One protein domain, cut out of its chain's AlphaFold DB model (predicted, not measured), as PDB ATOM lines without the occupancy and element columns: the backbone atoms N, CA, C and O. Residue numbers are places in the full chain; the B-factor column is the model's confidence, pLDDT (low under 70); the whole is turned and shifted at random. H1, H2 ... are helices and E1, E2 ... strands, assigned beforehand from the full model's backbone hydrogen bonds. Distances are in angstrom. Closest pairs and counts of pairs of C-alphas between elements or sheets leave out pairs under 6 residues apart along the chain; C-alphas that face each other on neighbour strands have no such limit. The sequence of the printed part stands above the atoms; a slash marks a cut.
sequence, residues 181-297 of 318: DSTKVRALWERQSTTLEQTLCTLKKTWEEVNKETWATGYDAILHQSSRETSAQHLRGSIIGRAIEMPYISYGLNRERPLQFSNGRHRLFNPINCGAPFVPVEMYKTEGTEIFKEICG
ATOM      1  N   ASP A 181      18.659  35.323 -18.596       93.19
ATOM      2  CA  ASP A 181      17.314  34.780 -18.456       93.19
ATOM      3  C   ASP A 181      16.289  35.917 -18.510       93.19
ATOM      4  O   ASP A 181      16.247  36.784 -17.629       93.19
ATOM      5  N   SER A 182      15.444  35.898 -19.535       93.19
ATOM      6  CA  SER A 182      14.468  36.956 -19.791       93.19
ATOM      7  C   SER A 182      13.504  37.178 -18.628       93.19
ATOM      8  O   SER A 182      13.120  38.316 -18.360       93.19
ATOM      9  N   THR A 183      13.120  36.114 -17.912       91.12
ATOM     10  CA  THR A 183      12.163  36.218 -16.799       91.12
ATOM     11  C   THR A 183      12.780  36.948 -15.613       91.12
ATOM     12  O   THR A 183      12.142  37.809 -15.004       91.12
ATOM     13  N   LYS A 184      14.054  36.668 -15.326       92.56
ATOM     14  CA  LYS A 184      14.784  37.311 -14.231       92.56
ATOM     15  C   LYS A 184      15.098  38.764 -14.541       92.56
ATOM     16  O   LYS A 184      14.925  39.616 -13.672       92.56
ATOM     17  N   VAL A 185      15.504  39.049 -15.778       92.31
ATOM     18  CA  VAL A 185      15.738  40.420 -16.245       92.31
ATOM     19  C   VAL A 185      14.451  41.239 -16.163       92.31
ATOM     20  O   VAL A 185      14.468  42.342 -15.618       92.31
ATOM     21  N   ARG A 186      13.322  40.688 -16.628       89.94
ATOM     22  CA  ARG A 186      12.008  41.338 -16.530       89.94
ATOM     23  C   ARG A 186      11.628  41.639 -15.085       89.94
ATOM     24  O   ARG A 186      11.307  42.780 -14.778       89.94
ATOM     25  N   ALA A 187      11.720  40.646 -14.201       87.69
ATOM     26  CA  ALA A 187      11.386  40.814 -12.789       87.69
ATOM     27  C   ALA A 187      12.281  41.862 -12.101       87.69
ATOM     28  O   ALA A 187      11.800  42.662 -11.295       87.69
ATOM     29  N   LEU A 188      13.578  41.885 -12.432       87.69
ATOM     30  CA  LEU A 188      14.516  42.891 -11.939       87.69
ATOM     31  C   LEU A 188      14.121  44.302 -12.405       87.69
ATOM     32  O   LEU A 188      14.106  45.228 -11.592       87.69
ATOM     33  N   TRP A 189      13.765  44.455 -13.683       87.38
ATOM     34  CA  TRP A 189      13.343  45.734 -14.258       87.38
ATOM     35  C   TRP A 189      11.995  46.209 -13.685       87.38
ATOM     36  O   TRP A 189      11.862  47.348 -13.247       87.38
ATOM     37  N   GLU A 190      10.996  45.337 -13.577       82.00
ATOM     38  CA  GLU A 190       9.681  45.706 -13.031       82.00
ATOM     39  C   GLU A 190       9.764  46.130 -11.551       82.00
ATOM     40  O   GLU A 190       9.089  47.075 -11.119       82.00
ATOM     41  N   ARG A 191      10.648  45.491 -10.769       78.62
ATOM     42  CA  ARG A 191      10.871  45.844  -9.359       78.62
ATOM     43  C   ARG A 191      11.438  47.256  -9.190       78.62
ATOM     44  O   ARG A 191      11.001  47.971  -8.282       78.62
ATOM     45  N   GLN A 192      12.387  47.667 -10.035       76.06
ATOM     46  CA  GLN A 192      12.928  49.031  -9.975       76.06
ATOM     47  C   GLN A 192      11.892  50.078 -10.397       76.06
ATOM     48  O   GLN A 192      11.774  51.106  -9.734       76.06
ATOM     49  N   SER A 193      11.076  49.786 -11.415       66.00
ATOM     50  CA  SER A 193      10.006  50.681 -11.879       66.00
ATOM     51  C   SER A 193       8.953  50.915 -10.786       66.00
ATOM     52  O   SER A 193       8.596  52.057 -10.503       66.00
ATOM     53  N   THR A 194       8.540  49.854 -10.080       63.50
ATOM     54  CA  THR A 194       7.552  49.939  -8.983       63.50
ATOM     55  C   THR A 194       8.080  50.734  -7.783       63.50
ATOM     56  O   THR A 194       7.378  51.581  -7.229       63.50
ATOM     57  N   THR A 195       9.332  50.484  -7.382       59.47
ATOM     58  CA  THR A 195       9.977  51.198  -6.263       59.47
ATOM     59  C   THR A 195      10.079  52.692  -6.574       59.47
ATOM     60  O   THR A 195       9.821  53.541  -5.724       59.47
ATOM     61  N   LEU A 196      10.386  53.022  -7.828       57.03
ATOM     62  CA  LEU A 196      10.535  54.393  -8.280       57.03
ATOM     63  C   LEU A 196       9.206  55.155  -8.347       57.03
ATOM     64  O   LEU A 196       9.159  56.313  -7.939       57.03
ATOM     65  N   GLU A 197       8.122  54.523  -8.801       56.75
ATOM     66  CA  GLU A 197       6.780  55.123  -8.776       56.75
ATOM     67  C   GLU A 197       6.307  55.426  -7.346       56.75
ATOM     68  O   GLU A 197       5.725  56.486  -7.101       56.75
ATOM     69  N   GLN A 198       6.608  54.551  -6.381       53.81
ATOM     70  CA  GLN A 198       6.300  54.773  -4.963       53.81
ATOM     71  C   GLN A 198       7.113  55.937  -4.373       53.81
ATOM     72  O   GLN A 198       6.551  56.826  -3.721       53.81
ATOM     73  N   THR A 199       8.419  55.992  -4.652       53.94
ATOM     74  CA  THR A 199       9.294  57.090  -4.211       53.94
ATOM     75  C   THR A 199       8.895  58.424  -4.856       53.94
ATOM     76  O   THR A 199       8.792  59.436  -4.163       53.94
ATOM     77  N   LEU A 200       8.565  58.442  -6.152       51.59
ATOM     78  CA  LEU A 200       8.102  59.644  -6.858       51.59
ATOM     79  C   LEU A 200       6.705  60.096  -6.416       51.59
ATOM     80  O   LEU A 200       6.465  61.297  -6.321       51.59
ATOM     81  N   CYS A 201       5.788  59.180  -6.092       50.75
ATOM     82  CA  CYS A 201       4.512  59.537  -5.461       50.75
ATOM     83  C   CYS A 201       4.702  60.178  -4.079       50.75
ATOM     84  O   CYS A 201       3.915  61.040  -3.696       50.75
ATOM     85  N   THR A 202       5.772  59.819  -3.368       49.97
ATOM     86  CA  THR A 202       6.138  60.440  -2.085       49.97
ATOM     87  C   THR A 202       6.787  61.818  -2.289       49.97
ATOM     88  O   THR A 202       6.485  62.760  -1.557       49.97
ATOM     89  N   LEU A 203       7.619  61.967  -3.328       47.34
ATOM     90  CA  LEU A 203       8.293  63.220  -3.710       47.34
ATOM     91  C   LEU A 203       7.409  64.192  -4.514       47.34
ATOM     92  O   LEU A 203       7.761  65.358  -4.674       47.34
ATOM     93  N   LYS A 204       6.219  63.765  -4.956       43.59
ATOM     94  CA  LYS A 204       5.215  64.553  -5.700       43.59
ATOM     95  C   LYS A 204       4.686  65.803  -4.973       43.59
ATOM     96  O   LYS A 204       3.795  66.468  -5.496       43.59
ATOM     97  N   LYS A 205       5.227  66.163  -3.804       47.34
ATOM     98  CA  LYS A 205       5.009  67.476  -3.178       47.34
ATOM     99  C   LYS A 205       5.843  68.612  -3.794       47.34
ATOM    100  O   LYS A 205       5.524  69.761  -3.518       47.34
ATOM    101  N   THR A 206       6.817  68.338  -4.666       48.19
ATOM    102  CA  THR A 206       7.594  69.373  -5.386       48.19
ATOM    103  C   THR A 206       7.796  68.993  -6.861       48.19
ATOM    104  O   THR A 206       8.892  68.715  -7.335       48.19
ATOM    105  N   TRP A 207       6.694  68.947  -7.615       41.31
ATOM    106  CA  TRP A 207       6.630  68.507  -9.022       41.31
ATOM    107  C   TRP A 207       7.447  69.367 -10.014       41.31
ATOM    108  O   TRP A 207       7.704  68.938 -11.136       41.31
ATOM    109  N   GLU A 208       7.893  70.562  -9.618       46.94
ATOM    110  CA  GLU A 208       8.584  71.505 -10.509       46.94
ATOM    111  C   GLU A 208      10.100  71.254 -10.633       46.94
ATOM    112  O   GLU A 208      10.690  71.596 -11.657       46.94
ATOM    113  N   GLU A 209      10.735  70.575  -9.671       47.72
ATOM    114  CA  GLU A 209      12.191  70.326  -9.691       47.72
ATOM    115  C   GLU A 209      12.582  69.018 -10.408       47.72
ATOM    116  O   GLU A 209      13.696  68.883 -10.913       47.72
ATOM    117  N   VAL A 210      11.649  68.069 -10.542       49.75
ATOM    118  CA  VAL A 210      11.911  66.708 -11.066       49.75
ATOM    119  C   VAL A 210      11.965  66.657 -12.605       49.75
ATOM    120  O   VAL A 210      12.405  65.671 -13.196       49.75
ATOM    121  N   ASN A 211      11.597  67.750 -13.282       42.31
ATOM    122  CA  ASN A 211      11.440  67.816 -14.741       42.31
ATOM    123  C   ASN A 211      12.741  67.659 -15.561       42.31
ATOM    124  O   ASN A 211      12.691  67.649 -16.792       42.31
ATOM    125  N   LYS A 212      13.903  67.524 -14.909       43.41
ATOM    126  CA  LYS A 212      15.191  67.240 -15.570       43.41
ATOM    127  C   LYS A 212      15.634  65.770 -15.484       43.41
ATOM    128  O   LYS A 212      16.478  65.373 -16.277       43.41
ATOM    129  N   GLU A 213      15.040  64.950 -14.612       42.88
ATOM    130  CA  GLU A 213      15.364  63.511 -14.483       42.88
ATOM    131  C   GLU A 213      14.283  62.570 -15.059       42.88
ATOM    132  O   GLU A 213      14.499  61.363 -15.192       42.88
ATOM    133  N   THR A 214      13.124  63.101 -15.457       40.78
ATOM    134  CA  THR A 214      11.931  62.353 -15.911       40.78
ATOM    135  C   THR A 214      12.051  61.646 -17.265       40.78
ATOM    136  O   THR A 214      11.135  60.926 -17.662       40.78
ATOM    137  N   TRP A 215      13.167  61.786 -17.978       41.00
ATOM    138  CA  TRP A 215      13.320  61.200 -19.315       41.00
ATOM    139  C   TRP A 215      13.575  59.688 -19.297       41.00
ATOM    140  O   TRP A 215      13.391  59.044 -20.319       41.00
ATOM    141  N   ALA A 216      13.958  59.095 -18.163       46.66
ATOM    142  CA  ALA A 216      14.163  57.645 -18.073       46.66
ATOM    143  C   ALA A 216      12.925  56.885 -17.566       46.66
ATOM    144  O   ALA A 216      12.723  55.733 -17.931       46.66
ATOM    145  N   THR A 217      12.081  57.515 -16.743       48.94
ATOM    146  CA  THR A 217      11.034  56.816 -15.975       48.94
ATOM    147  C   THR A 217       9.710  56.698 -16.724       48.94
ATOM    148  O   THR A 217       9.043  55.671 -16.634       48.94
ATOM    149  N   GLY A 218       9.352  57.706 -17.528       50.25
ATOM    150  CA  GLY A 218       8.141  57.667 -18.355       50.25
ATOM    151  C   GLY A 218       8.208  56.631 -19.482       50.25
ATOM    152  O   GLY A 218       7.199  56.014 -19.808       50.25
ATOM    153  N   TYR A 219       9.397  56.391 -20.044       58.09
ATOM    154  CA  TYR A 219       9.585  55.408 -21.117       58.09
ATOM    155  C   TYR A 219       9.485  53.965 -20.620       58.09
ATOM    156  O   TYR A 219       8.918  53.127 -21.320       58.09
ATOM    157  N   ASP A 220       9.977  53.679 -19.413       64.88
ATOM    158  CA  ASP A 220       9.883  52.343 -18.821       64.88
ATOM    159  C   ASP A 220       8.418  51.982 -18.523       64.88
ATOM    160  O   ASP A 220       7.982  50.882 -18.856       64.88
ATOM    161  N   ALA A 221       7.615  52.919 -17.999       61.56
ATOM    162  CA  ALA A 221       6.182  52.704 -17.776       61.56
ATOM    163  C   ALA A 221       5.416  52.422 -19.084       61.56
ATOM    164  O   ALA A 221       4.609  51.495 -19.140       61.56
ATOM    165  N   ILE A 222       5.710  53.169 -20.156       66.06
ATOM    166  CA  ILE A 222       5.117  52.945 -21.488       66.06
ATOM    167  C   ILE A 222       5.513  51.568 -22.038       66.06
ATOM    168  O   ILE A 222       4.680  50.857 -22.608       66.06
ATOM    169  N   LEU A 223       6.770  51.160 -21.847       72.44
ATOM    170  CA  LEU A 223       7.238  49.839 -22.256       72.44
ATOM    171  C   LEU A 223       6.539  48.733 -21.471       72.44
ATOM    172  O   LEU A 223       5.947  47.855 -22.085       72.44
ATOM    173  N   HIS A 224       6.508  48.808 -20.141       74.12
ATOM    174  CA  HIS A 224       5.842  47.806 -19.306       74.12
ATOM    175  C   HIS A 224       4.330  47.692 -19.570       74.12
ATOM    176  O   HIS A 224       3.764  46.619 -19.374       74.12
ATOM    177  N   GLN A 225       3.684  48.760 -20.050       74.12
ATOM    178  CA  GLN A 225       2.279  48.753 -20.478       74.12
ATOM    179  C   GLN A 225       2.075  48.268 -21.923       74.12
ATOM    180  O   GLN A 225       0.937  48.050 -22.341       74.12
ATOM    181  N   SER A 226       3.148  48.101 -22.703       77.38
ATOM    182  CA  SER A 226       3.051  47.659 -24.092       77.38
ATOM    183  C   SER A 226       2.562  46.213 -24.168       77.38
ATOM    184  O   SER A 226       3.120  45.305 -23.546       77.38
ATOM    185  N   SER A 227       1.521  45.990 -24.970       83.50
ATOM    186  CA  SER A 227       0.996  44.647 -25.200       83.50
ATOM    187  C   SER A 227       1.980  43.795 -26.005       83.50
ATOM    188  O   SER A 227       2.890  44.302 -26.674       83.50
ATOM    189  N   ARG A 228       1.780  42.477 -25.960       84.88
ATOM    190  CA  ARG A 228       2.558  41.519 -26.752       84.88
ATOM    191  C   ARG A 228       2.453  41.819 -28.246       84.88
ATOM    192  O   ARG A 228       3.454  41.769 -28.953       84.88
ATOM    193  N   GLU A 229       1.263  42.181 -28.716       83.12
ATOM    194  CA  GLU A 229       0.989  42.525 -30.113       83.12
ATOM    195  C   GLU A 229       1.787  43.759 -30.543       83.12
ATOM    196  O   GLU A 229       2.413  43.745 -31.604       83.12
ATOM    197  N   THR A 230       1.835  44.797 -29.702       83.31
ATOM    198  CA  THR A 230       2.648  45.997 -29.952       83.31
ATOM    199  C   THR A 230       4.134  45.649 -30.025       83.31
ATOM    200  O   THR A 230       4.824  46.050 -30.966       83.31
ATOM    201  N   SER A 231       4.641  44.836 -29.091       86.00
ATOM    202  CA  SER A 231       6.029  44.356 -29.142       86.00
ATOM    203  C   SER A 231       6.313  43.549 -30.415       86.00
ATOM    204  O   SER A 231       7.322  43.800 -31.075       86.00
ATOM    205  N   ALA A 232       5.413  42.650 -30.824       81.19
ATOM    206  CA  ALA A 232       5.554  41.867 -32.051       81.19
ATOM    207  C   ALA A 232       5.566  42.749 -33.312       81.19
ATOM    208  O   ALA A 232       6.343  42.494 -34.234       81.19
ATOM    209  N   GLN A 233       4.772  43.824 -33.348       79.44
ATOM    210  CA  GLN A 233       4.795  44.805 -34.441       79.44
ATOM    211  C   GLN A 233       6.137  45.544 -34.533       79.44
ATOM    212  O   GLN A 233       6.673  45.698 -35.632       79.44
ATOM    213  N   HIS A 234       6.719  45.950 -33.400       77.94
ATOM    214  CA  HIS A 234       8.051  46.568 -33.378       77.94
ATOM    215  C   HIS A 234       9.159  45.604 -33.818       77.94
ATOM    216  O   HIS A 234      10.147  46.022 -34.434       77.94
ATOM    217  N   LEU A 235       8.990  44.312 -33.539       75.50
ATOM    218  CA  LEU A 235       9.910  43.286 -34.009       75.50
ATOM    219  C   LEU A 235       9.750  43.017 -35.511       75.50
ATOM    220  O   LEU A 235      10.749  42.883 -36.204       75.50
ATOM    221  N   ARG A 236       8.532  43.060 -36.061       65.56
ATOM    222  CA  ARG A 236       8.272  42.806 -37.492       65.56
ATOM    223  C   ARG A 236       9.147  43.647 -38.435       65.56
ATOM    224  O   ARG A 236       9.602  43.136 -39.450       65.56
ATOM    225  N   GLY A 237       9.394  44.916 -38.097       54.47
ATOM    226  CA  GLY A 237      10.248  45.813 -38.889       54.47
ATOM    227  C   GLY A 237      11.755  45.658 -38.645       54.47
ATOM    228  O   GLY A 237      12.549  46.079 -39.478       54.47
ATOM    229  N   SER A 238      12.152  45.058 -37.520       50.91
ATOM    230  CA  SER A 238      13.556  44.795 -37.166       50.91
ATOM    231  C   SER A 238      14.014  43.369 -37.500       50.91
ATOM    232  O   SER A 238      15.204  43.087 -37.433       50.91
ATOM    233  N   ILE A 239      13.083  42.502 -37.909       51.59
ATOM    234  CA  ILE A 239      13.312  41.103 -38.300       51.59
ATOM    235  C   ILE A 239      13.799  40.959 -39.754       51.59
ATOM    236  O   ILE A 239      14.376  39.934 -40.095       51.59
ATOM    237  N   ILE A 240      13.631  41.974 -40.610       48.12
ATOM    238  CA  ILE A 240      13.998  41.875 -42.032       48.12
ATOM    239  C   ILE A 240      15.411  42.440 -42.259       48.12
ATOM    240  O   ILE A 240      15.625  43.654 -42.221       48.12
ATOM    241  N   GLY A 241      16.380  41.573 -42.539       49.62
ATOM    242  CA  GLY A 241      17.637  41.930 -43.205       49.62
ATOM    243  C   GLY A 241      18.829  42.265 -42.321       49.62
ATOM    244  O   GLY A 241      19.927  42.441 -42.858       49.62
ATOM    245  N   ARG A 242      18.656  42.464 -41.004       61.56
ATOM    246  CA  ARG A 242      19.710  43.076 -40.173       61.56
ATOM    247  C   ARG A 242      19.780  42.510 -38.764       61.56
ATOM    248  O   ARG A 242      18.824  42.586 -38.002       61.56
ATOM    249  N   ALA A 243      20.976  42.059 -38.390       73.06
ATOM    250  CA  ALA A 243      21.294  41.803 -36.997       73.06
ATOM    251  C   ALA A 243      21.146  43.087 -36.168       73.06
ATOM    252  O   ALA A 243      21.645  44.158 -36.534       73.06
ATOM    253  N   ILE A 244      20.456  42.949 -35.046       79.94
ATOM    254  CA  ILE A 244      20.125  44.011 -34.111       79.94
ATOM    255  C   ILE A 244      21.316  44.207 -33.169       79.94
ATOM    256  O   ILE A 244      21.918  43.247 -32.699       79.94
ATOM    257  N   GLU A 245      21.685  45.449 -32.877       85.12
ATOM    258  CA  GLU A 245      22.697  45.710 -31.848       85.12
ATOM    259  C   GLU A 245      22.192  45.272 -30.475       85.12
ATOM    260  O   GLU A 245      21.030  45.507 -30.117       85.12
ATOM    261  N   MET A 246      23.079  44.672 -29.690       89.38
ATOM    262  CA  MET A 246      22.770  44.302 -28.320       89.38
ATOM    263  C   MET A 246      22.332  45.504 -27.475       89.38
ATOM    264  O   MET A 246      22.726  46.648 -27.713       89.38
ATOM    265  N   PRO A 247      21.454  45.273 -26.490       91.62
ATOM    266  CA  PRO A 247      21.250  46.233 -25.424       91.62
ATOM    267  C   PRO A 247      22.513  46.317 -24.563       91.62
ATOM    268  O   PRO A 247      22.984  45.307 -24.038       91.62
ATOM    269  N   TYR A 248      23.028  47.535 -24.413       90.94
ATOM    270  CA  TYR A 248      24.132  47.841 -23.516       90.94
ATOM    271  C   TYR A 248      23.583  48.340 -22.174       90.94
ATOM    272  O   TYR A 248      22.926  49.392 -22.096       90.94
ATOM    273  N   ILE A 249      23.831  47.548 -21.132       91.69
ATOM    274  CA  ILE A 249      23.321  47.762 -19.776       91.69
ATOM    275  C   ILE A 249      24.466  47.792 -18.764       91.69
ATOM    276  O   ILE A 249      25.552  47.275 -19.020       91.69
ATOM    277  N   SER A 250      24.190  48.340 -17.588       89.44
ATOM    278  CA  SER A 250      25.080  48.277 -16.433       89.44
ATOM    279  C   SER A 250      24.303  47.829 -15.196       89.44
ATOM    280  O   SER A 250      23.087  48.055 -15.095       89.44
ATOM    281  N   TYR A 251      24.986  47.157 -14.264       89.38
ATOM    282  CA  TYR A 251      24.381  46.716 -13.011       89.38
ATOM    283  C   TYR A 251      24.977  47.467 -11.821       89.38
ATOM    284  O   TYR A 251      26.122  47.258 -11.414       89.38
ATOM    285  N   GLY A 252      24.175  48.359 -11.247       81.25
ATOM    286  CA  GLY A 252      24.540  49.137 -10.075       81.25
ATOM    287  C   GLY A 252      24.264  48.381  -8.777       81.25
ATOM    288  O   GLY A 252      23.224  47.751  -8.609       81.25
ATOM    289  N   LEU A 253      25.149  48.537  -7.788       68.00
ATOM    290  CA  LEU A 253      24.901  48.065  -6.416       68.00
ATOM    291  C   LEU A 253      23.816  48.883  -5.683       68.00
ATOM    292  O   LEU A 253      23.432  48.542  -4.562       68.00
ATOM    293  N   ASN A 254      23.321  49.965  -6.294       66.06
ATOM    294  CA  ASN A 254      22.218  50.748  -5.755       66.06
ATOM    295  C   ASN A 254      20.918  49.928  -5.807       66.06
ATOM    296  O   ASN A 254      20.417  49.608  -6.884       66.06
ATOM    297  N   ARG A 255      20.352  49.629  -4.631       60.56
ATOM    298  CA  ARG A 255      19.155  48.786  -4.476       60.56
ATOM    299  C   ARG A 255      17.907  49.344  -5.165       60.56
ATOM    300  O   ARG A 255      17.004  48.564  -5.451       60.56
ATOM    301  N   GLU A 256      17.841  50.651  -5.413       61.97
ATOM    302  CA  GLU A 256      16.645  51.303  -5.968       61.97
ATOM    303  C   GLU A 256      16.609  51.314  -7.502       61.97
ATOM    304  O   GLU A 256      15.529  51.272  -8.090       61.97
ATOM    305  N   ARG A 257      17.776  51.349  -8.158       65.81
ATOM    306  CA  ARG A 257      17.916  51.310  -9.625       65.81
ATOM    307  C   ARG A 257      19.091  50.413 -10.026       65.81
ATOM    308  O   ARG A 257      20.116  50.917 -10.496       65.81
ATOM    309  N   PRO A 258      18.981  49.099  -9.777       78.38
ATOM    310  CA  PRO A 258      20.070  48.173 -10.026       78.38
ATOM    311  C   PRO A 258      20.349  47.984 -11.519       78.38
ATOM    312  O   PRO A 258      21.483  47.688 -11.866       78.38
ATOM    313  N   LEU A 259      19.368  48.177 -12.410       86.50
ATOM    314  CA  LEU A 259      19.548  47.994 -13.850       86.50
ATOM    315  C   LEU A 259      19.524  49.344 -14.573       86.50
ATOM    316  O   LEU A 259      18.480  49.998 -14.648       86.50
ATOM    317  N   GLN A 260      20.661  49.747 -15.136       85.56
ATOM    318  CA  GLN A 260      20.761  50.963 -15.942       85.56
ATOM    319  C   GLN A 260      20.952  50.613 -17.415       85.56
ATOM    320  O   GLN A 260      21.542  49.597 -17.771       85.56
ATOM    321  N   PHE A 261      20.441  51.485 -18.277       85.31
ATOM    322  CA  PHE A 261      20.449  51.291 -19.720       85.31
ATOM    323  C   PHE A 261      21.165  52.448 -20.385       85.31
ATOM    324  O   PHE A 261      20.625  53.560 -20.454       85.31
ATOM    325  N   SER A 262      22.336  52.151 -20.929       84.38
ATOM    326  CA  SER A 262      23.069  53.062 -21.800       84.38
ATOM    327  C   SER A 262      22.401  53.134 -23.174       84.38
ATOM    328  O   SER A 262      22.290  54.211 -23.756       84.38
ATOM    329  N   ASN A 263      21.878  52.009 -23.680       83.19
ATOM    330  CA  ASN A 263      21.019  51.971 -24.866       83.19
ATOM    331  C   ASN A 263      20.109  50.720 -24.874       83.19
ATOM    332  O   ASN A 263      20.129  49.894 -23.967       83.19
ATOM    333  N   GLY A 264      19.273  50.582 -25.907       87.12
ATOM    334  CA  GLY A 264      18.653  49.294 -26.236       87.12
ATOM    335  C   GLY A 264      17.464  48.837 -25.383       87.12
ATOM    336  O   GLY A 264      17.065  47.688 -25.524       87.12
ATOM    337  N   ARG A 265      16.827  49.706 -24.579       88.06
ATOM    338  CA  ARG A 265      15.615  49.372 -23.786       88.06
ATOM    339  C   ARG A 265      14.555  48.592 -24.581       88.06
ATOM    340  O   ARG A 265      14.163  47.504 -24.180       88.06
ATOM    341  N   HIS A 266      14.150  49.094 -25.750       86.12
ATOM    342  CA  HIS A 266      13.175  48.425 -26.628       86.12
ATOM    343  C   HIS A 266      13.701  47.096 -27.190       86.12
ATOM    344  O   HIS A 266      12.946  46.135 -27.331       86.12
ATOM    345  N   ARG A 267      15.006  47.047 -27.498       86.31
ATOM    346  CA  ARG A 267      15.698  45.860 -28.019       86.31
ATOM    347  C   ARG A 267      15.824  44.767 -26.960       86.31
ATOM    348  O   ARG A 267      15.976  43.617 -27.336       86.31
ATOM    349  N   LEU A 268      15.730  45.107 -25.675       91.19
ATOM    350  CA  LEU A 268      15.632  44.148 -24.581       91.19
ATOM    351  C   LEU A 268      14.173  43.780 -24.276       91.19
ATOM    352  O   LEU A 268      13.844  42.604 -24.173       91.19
ATOM    353  N   PHE A 269      13.287  44.775 -24.162       89.88
ATOM    354  CA  PHE A 269      11.909  44.570 -23.714       89.88
ATOM    355  C   PHE A 269      11.049  43.796 -24.721       89.88
ATOM    356  O   PHE A 269      10.362  42.851 -24.341       89.88
ATOM    357  N   ASN A 270      11.085  44.164 -26.005       89.19
ATOM    358  CA  ASN A 270      10.194  43.567 -27.003       89.19
ATOM    359  C   ASN A 270      10.378  42.044 -27.160       89.19
ATOM    360  O   ASN A 270       9.370  41.340 -27.140       89.19
ATOM    361  N   PRO A 271      11.607  41.495 -27.260       90.31
ATOM    362  CA  PRO A 271      11.803  40.046 -27.283       90.31
ATOM    363  C   PRO A 271      11.292  39.359 -26.017       90.31
ATOM    364  O   PRO A 271      10.607  38.345 -26.116       90.31
ATOM    365  N   ILE A 272      11.584  39.923 -24.838       92.44
ATOM    366  CA  ILE A 272      11.106  39.400 -23.549       92.44
ATOM    367  C   ILE A 272       9.574  39.336 -23.540       92.44
ATOM    368  O   ILE A 272       8.994  38.329 -23.134       92.44
ATOM    369  N   ASN A 273       8.905  40.395 -24.005       89.56
ATOM    370  CA  ASN A 273       7.446  40.463 -24.041       89.56
ATOM    371  C   ASN A 273       6.831  39.482 -25.057       89.56
ATOM    372  O   ASN A 273       5.728  38.980 -24.837       89.56
ATOM    373  N   CYS A 274       7.574  39.159 -26.121       87.19
ATOM    374  CA  CYS A 274       7.240  38.131 -27.110       87.19
ATOM    375  C   CYS A 274       7.710  36.714 -26.722       87.19
ATOM    376  O   CYS A 274       7.837  35.847 -27.591       87.19
ATOM    377  N   GLY A 275       8.005  36.480 -25.438       88.19
ATOM    378  CA  GLY A 275       8.281  35.146 -24.906       88.19
ATOM    379  C   GLY A 275       9.703  34.636 -25.134       88.19
ATOM    380  O   GLY A 275       9.925  33.428 -25.046       88.19
ATOM    381  N   ALA A 276      10.671  35.513 -25.425       90.12
ATOM    382  CA  ALA A 276      12.064  35.098 -25.527       90.12
ATOM    383  C   ALA A 276      12.539  34.472 -24.210       90.12
ATOM    384  O   ALA A 276      12.399  35.109 -23.167       90.12
ATOM    385  N   PRO A 277      13.140  33.275 -24.212       89.12
ATOM    386  CA  PRO A 277      13.575  32.636 -22.971       89.12
ATOM    387  C   PRO A 277      14.873  33.205 -22.412       89.12
ATOM    388  O   PRO A 277      15.119  33.166 -21.208       89.12
ATOM    389  N   PHE A 278      15.691  33.752 -23.300       92.69
ATOM    390  CA  PHE A 278      16.892  34.477 -22.955       92.69
ATOM    391  C   PHE A 278      17.063  35.666 -23.890       92.69
ATOM    392  O   PHE A 278      16.479  35.713 -24.973       92.69
ATOM    393  N   VAL A 279      17.916  36.591 -23.479       93.38
ATOM    394  CA  VAL A 279      18.331  37.755 -24.257       93.38
ATOM    395  C   VAL A 279      19.822  37.999 -24.023       93.38
ATOM    396  O   VAL A 279      20.270  37.960 -22.873       93.38
ATOM    397  N   PRO A 280      20.624  38.211 -25.078       93.75
ATOM    398  CA  PRO A 280      22.003  38.633 -24.925       93.75
ATOM    399  C   PRO A 280      22.039  40.114 -24.543       93.75
ATOM    400  O   PRO A 280      21.326  40.938 -25.119       93.75
ATOM    401  N   VAL A 281      22.877  40.444 -23.572       93.75
ATOM    402  CA  VAL A 281      23.141  41.816 -23.134       93.75
ATOM    403  C   VAL A 281      24.642  42.052 -23.145       93.75
ATOM    404  O   VAL A 281      25.416  41.145 -22.846       93.75
ATOM    405  N   GLU A 282      25.044  43.266 -23.485       92.56
ATOM    406  CA  GLU A 282      26.435  43.707 -23.431       92.56
ATOM    407  C   GLU A 282      26.632  44.536 -22.157       92.56
ATOM    408  O   GLU A 282      25.770  45.352 -21.818       92.56
ATOM    409  N   MET A 283      27.727  44.303 -21.429       91.94
ATOM    410  CA  MET A 283      28.052  44.998 -20.175       91.94
ATOM    411  C   MET A 283      29.553  45.262 -20.067       91.94
ATOM    412  O   MET A 283      30.345  44.417 -20.482       91.94
ATOM    413  N   TYR A 284      29.973  46.381 -19.466       89.50
ATOM    414  CA  TYR A 284      31.379  46.533 -19.067       89.50
ATOM    415  C   TYR A 284      31.700  45.570 -17.933       89.50
ATOM    416  O   TYR A 284      30.977  45.506 -16.939       89.50
ATOM    417  N   LYS A 285      32.836  44.872 -18.000       88.50
ATOM    418  CA  LYS A 285      33.253  43.897 -16.970       88.50
ATOM    419  C   LYS A 285      33.297  44.478 -15.550       88.50
ATOM    420  O   LYS A 285      33.088  43.756 -14.581       88.50
ATOM    421  N   THR A 286      33.529  45.784 -15.418       86.88
ATOM    422  CA  THR A 286      33.611  46.499 -14.136       86.88
ATOM    423  C   THR A 286      32.255  46.931 -13.563       86.88
ATOM    424  O   THR A 286      32.184  47.305 -12.393       86.88
ATOM    425  N   GLU A 287      31.165  46.851 -14.328       86.31
ATOM    426  CA  GLU A 287      29.852  47.399 -13.959       86.31
ATOM    427  C   GLU A 287      28.904  46.343 -13.371       86.31
ATOM    428  O   GLU A 287      27.794  46.117 -13.857       86.31
ATOM    429  N   GLY A 288      29.362  45.658 -12.319       85.12
ATOM    430  CA  GLY A 288      28.550  44.659 -11.610       85.12
ATOM    431  C   GLY A 288      28.225  43.405 -12.431       85.12
ATOM    432  O   GLY A 288      27.358  42.628 -12.035       85.12
ATOM    433  N   THR A 289      28.930  43.197 -13.545       89.94
ATOM    434  CA  THR A 289      28.751  42.114 -14.528       89.94
ATOM    435  C   THR A 289      28.696  40.727 -13.898       89.94
ATOM    436  O   THR A 289      27.755  39.984 -14.163       89.94
ATOM    437  N   GLU A 290      29.617  40.391 -12.991       90.69
ATOM    438  CA  GLU A 290      29.611  39.084 -12.312       90.69
ATOM    439  C   GLU A 290      28.357  38.870 -11.452       90.69
ATOM    440  O   GLU A 290      27.741  37.806 -11.486       90.69
ATOM    441  N   ILE A 291      27.918  39.908 -10.734       90.62
ATOM    442  CA  ILE A 291      26.718  39.843  -9.888       90.62
ATOM    443  C   ILE A 291      25.471  39.720 -10.766       90.62
ATOM    444  O   ILE A 291      24.595  38.889 -10.509       90.62
ATOM    445  N   PHE A 292      25.391  40.508 -11.839       92.31
ATOM    446  CA  PHE A 292      24.296  40.400 -12.795       92.31
ATOM    447  C   PHE A 292      24.244  39.005 -13.425       92.31
ATOM    448  O   PHE A 292      23.173  38.405 -13.499       92.31
ATOM    449  N   LYS A 293      25.390  38.446 -13.823       91.31
ATOM    450  CA  LYS A 293      25.509  37.090 -14.371       91.31
ATOM    451  C   LYS A 293      25.105  36.019 -13.361       91.31
ATOM    452  O   LYS A 293      24.465  35.036 -13.734       91.31
ATOM    453  N   GLU A 294      25.413  36.194 -12.082       91.00
ATOM    454  CA  GLU A 294      24.988  35.264 -11.035       91.00
ATOM    455  C   GLU A 294      23.457  35.230 -10.884       91.00
ATOM    456  O   GLU A 294      22.854  34.144 -10.821       91.00
ATOM    457  N   ILE A 295      22.842  36.417 -10.859       90.06
ATOM    458  CA  ILE A 295      21.405  36.611 -10.656       90.06
ATOM    459  C   ILE A 295      20.643  36.230 -11.928       90.06
ATOM    460  O   ILE A 295      19.834  35.297 -11.922       90.06
ATOM    461  N   CYS A 296      20.927  36.942 -13.017       93.19
ATOM    462  CA  CYS A 296      20.194  36.920 -14.277       93.19
ATOM    463  C   CYS A 296      20.801  35.992 -15.325       93.19
ATOM    464  O   CYS A 296      20.140  35.740 -16.323       93.19
ATOM    465  N   GLY A 297      22.009  35.456 -15.143       89.81
ATOM    466  CA  GLY A 297      22.600  34.544 -16.121       89.81
ATOM    467  C   GLY A 297      21.702  33.337 -16.371       89.81
ATOM    468  O   GLY A 297      21.142  32.737 -15.441       89.81
TER     469      GLY A 297
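AT A GLANCE: This is residues 181 to 297 of the 318 residues of an uncharacterized protein of Micavibrio aeruginosavorus (UniProt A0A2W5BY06). A short strand hairpin, E1 and E2, sits between the long helix H1, near E2, and the lone strand E3, near E1. H2 and H4 pack on H1, H3 packs on H4, and H5 packs on H1 near its first residues, while residues 201 to 209 stick out. The printed part has 117 residues, with five named helices and three named strands in the order H1 H2 H3 E1 E2 H4 E3 H5; the class is mostly helix. It is compact, with a radius of gyration of the C-alphas of 15.2 A and spans of 48 by 33 by 22 A.

HOW THE PARTS SIT: E1, residues 249 to 251, and E2, residues 259 to 261, form an antiparallel hairpin; N 250 and O 260, 2.9 A apart, are within hydrogen-bond range. E3, residues 278 to 284, pairs with no named strand; its closest C-alphas with E1 are Met 283 and Ile 249, 5.5 A. H1, residues 182 to 203, touches H5, residues 289 to 296, about perpendicular at 81 degrees, closest at C-alphas 184 and 296, 5.4 A. H1 touches H4, residues 265 to 273, at a steep tilt of 61 degrees, closest at C-alphas 182 and 272, 5.6 A. H1 and H2, residues 217 to 224, form a helical hairpin, closest at C-alphas 193 and 220, 7.1 A. H3, residues 228 to 238, touches H4, closest at C-alphas 231 and 270, 4.7 A. Every O i to N i+4 pair is within hydrogen-bond range in H1, H2 and H5, against 5 of 7 in H3 and 3 of 5 in H4.

IN THESE COORDINATES: H1 begins at C-alpha 182 (14.468, 36.956, -19.791) and measures 31.4 A, E3 19.2 A and H3 15.5 A. H5 ends at C-alpha 296 (20.194, 36.920, -14.277).

THE WHOLE: The printed part has no cut. C-alphas 205 and 241 are farthest apart, 49.1 A. The link H1 to H2 is long. Residues 193 to 222, 236 to 242 and 253 to 257 have pLDDT under 70.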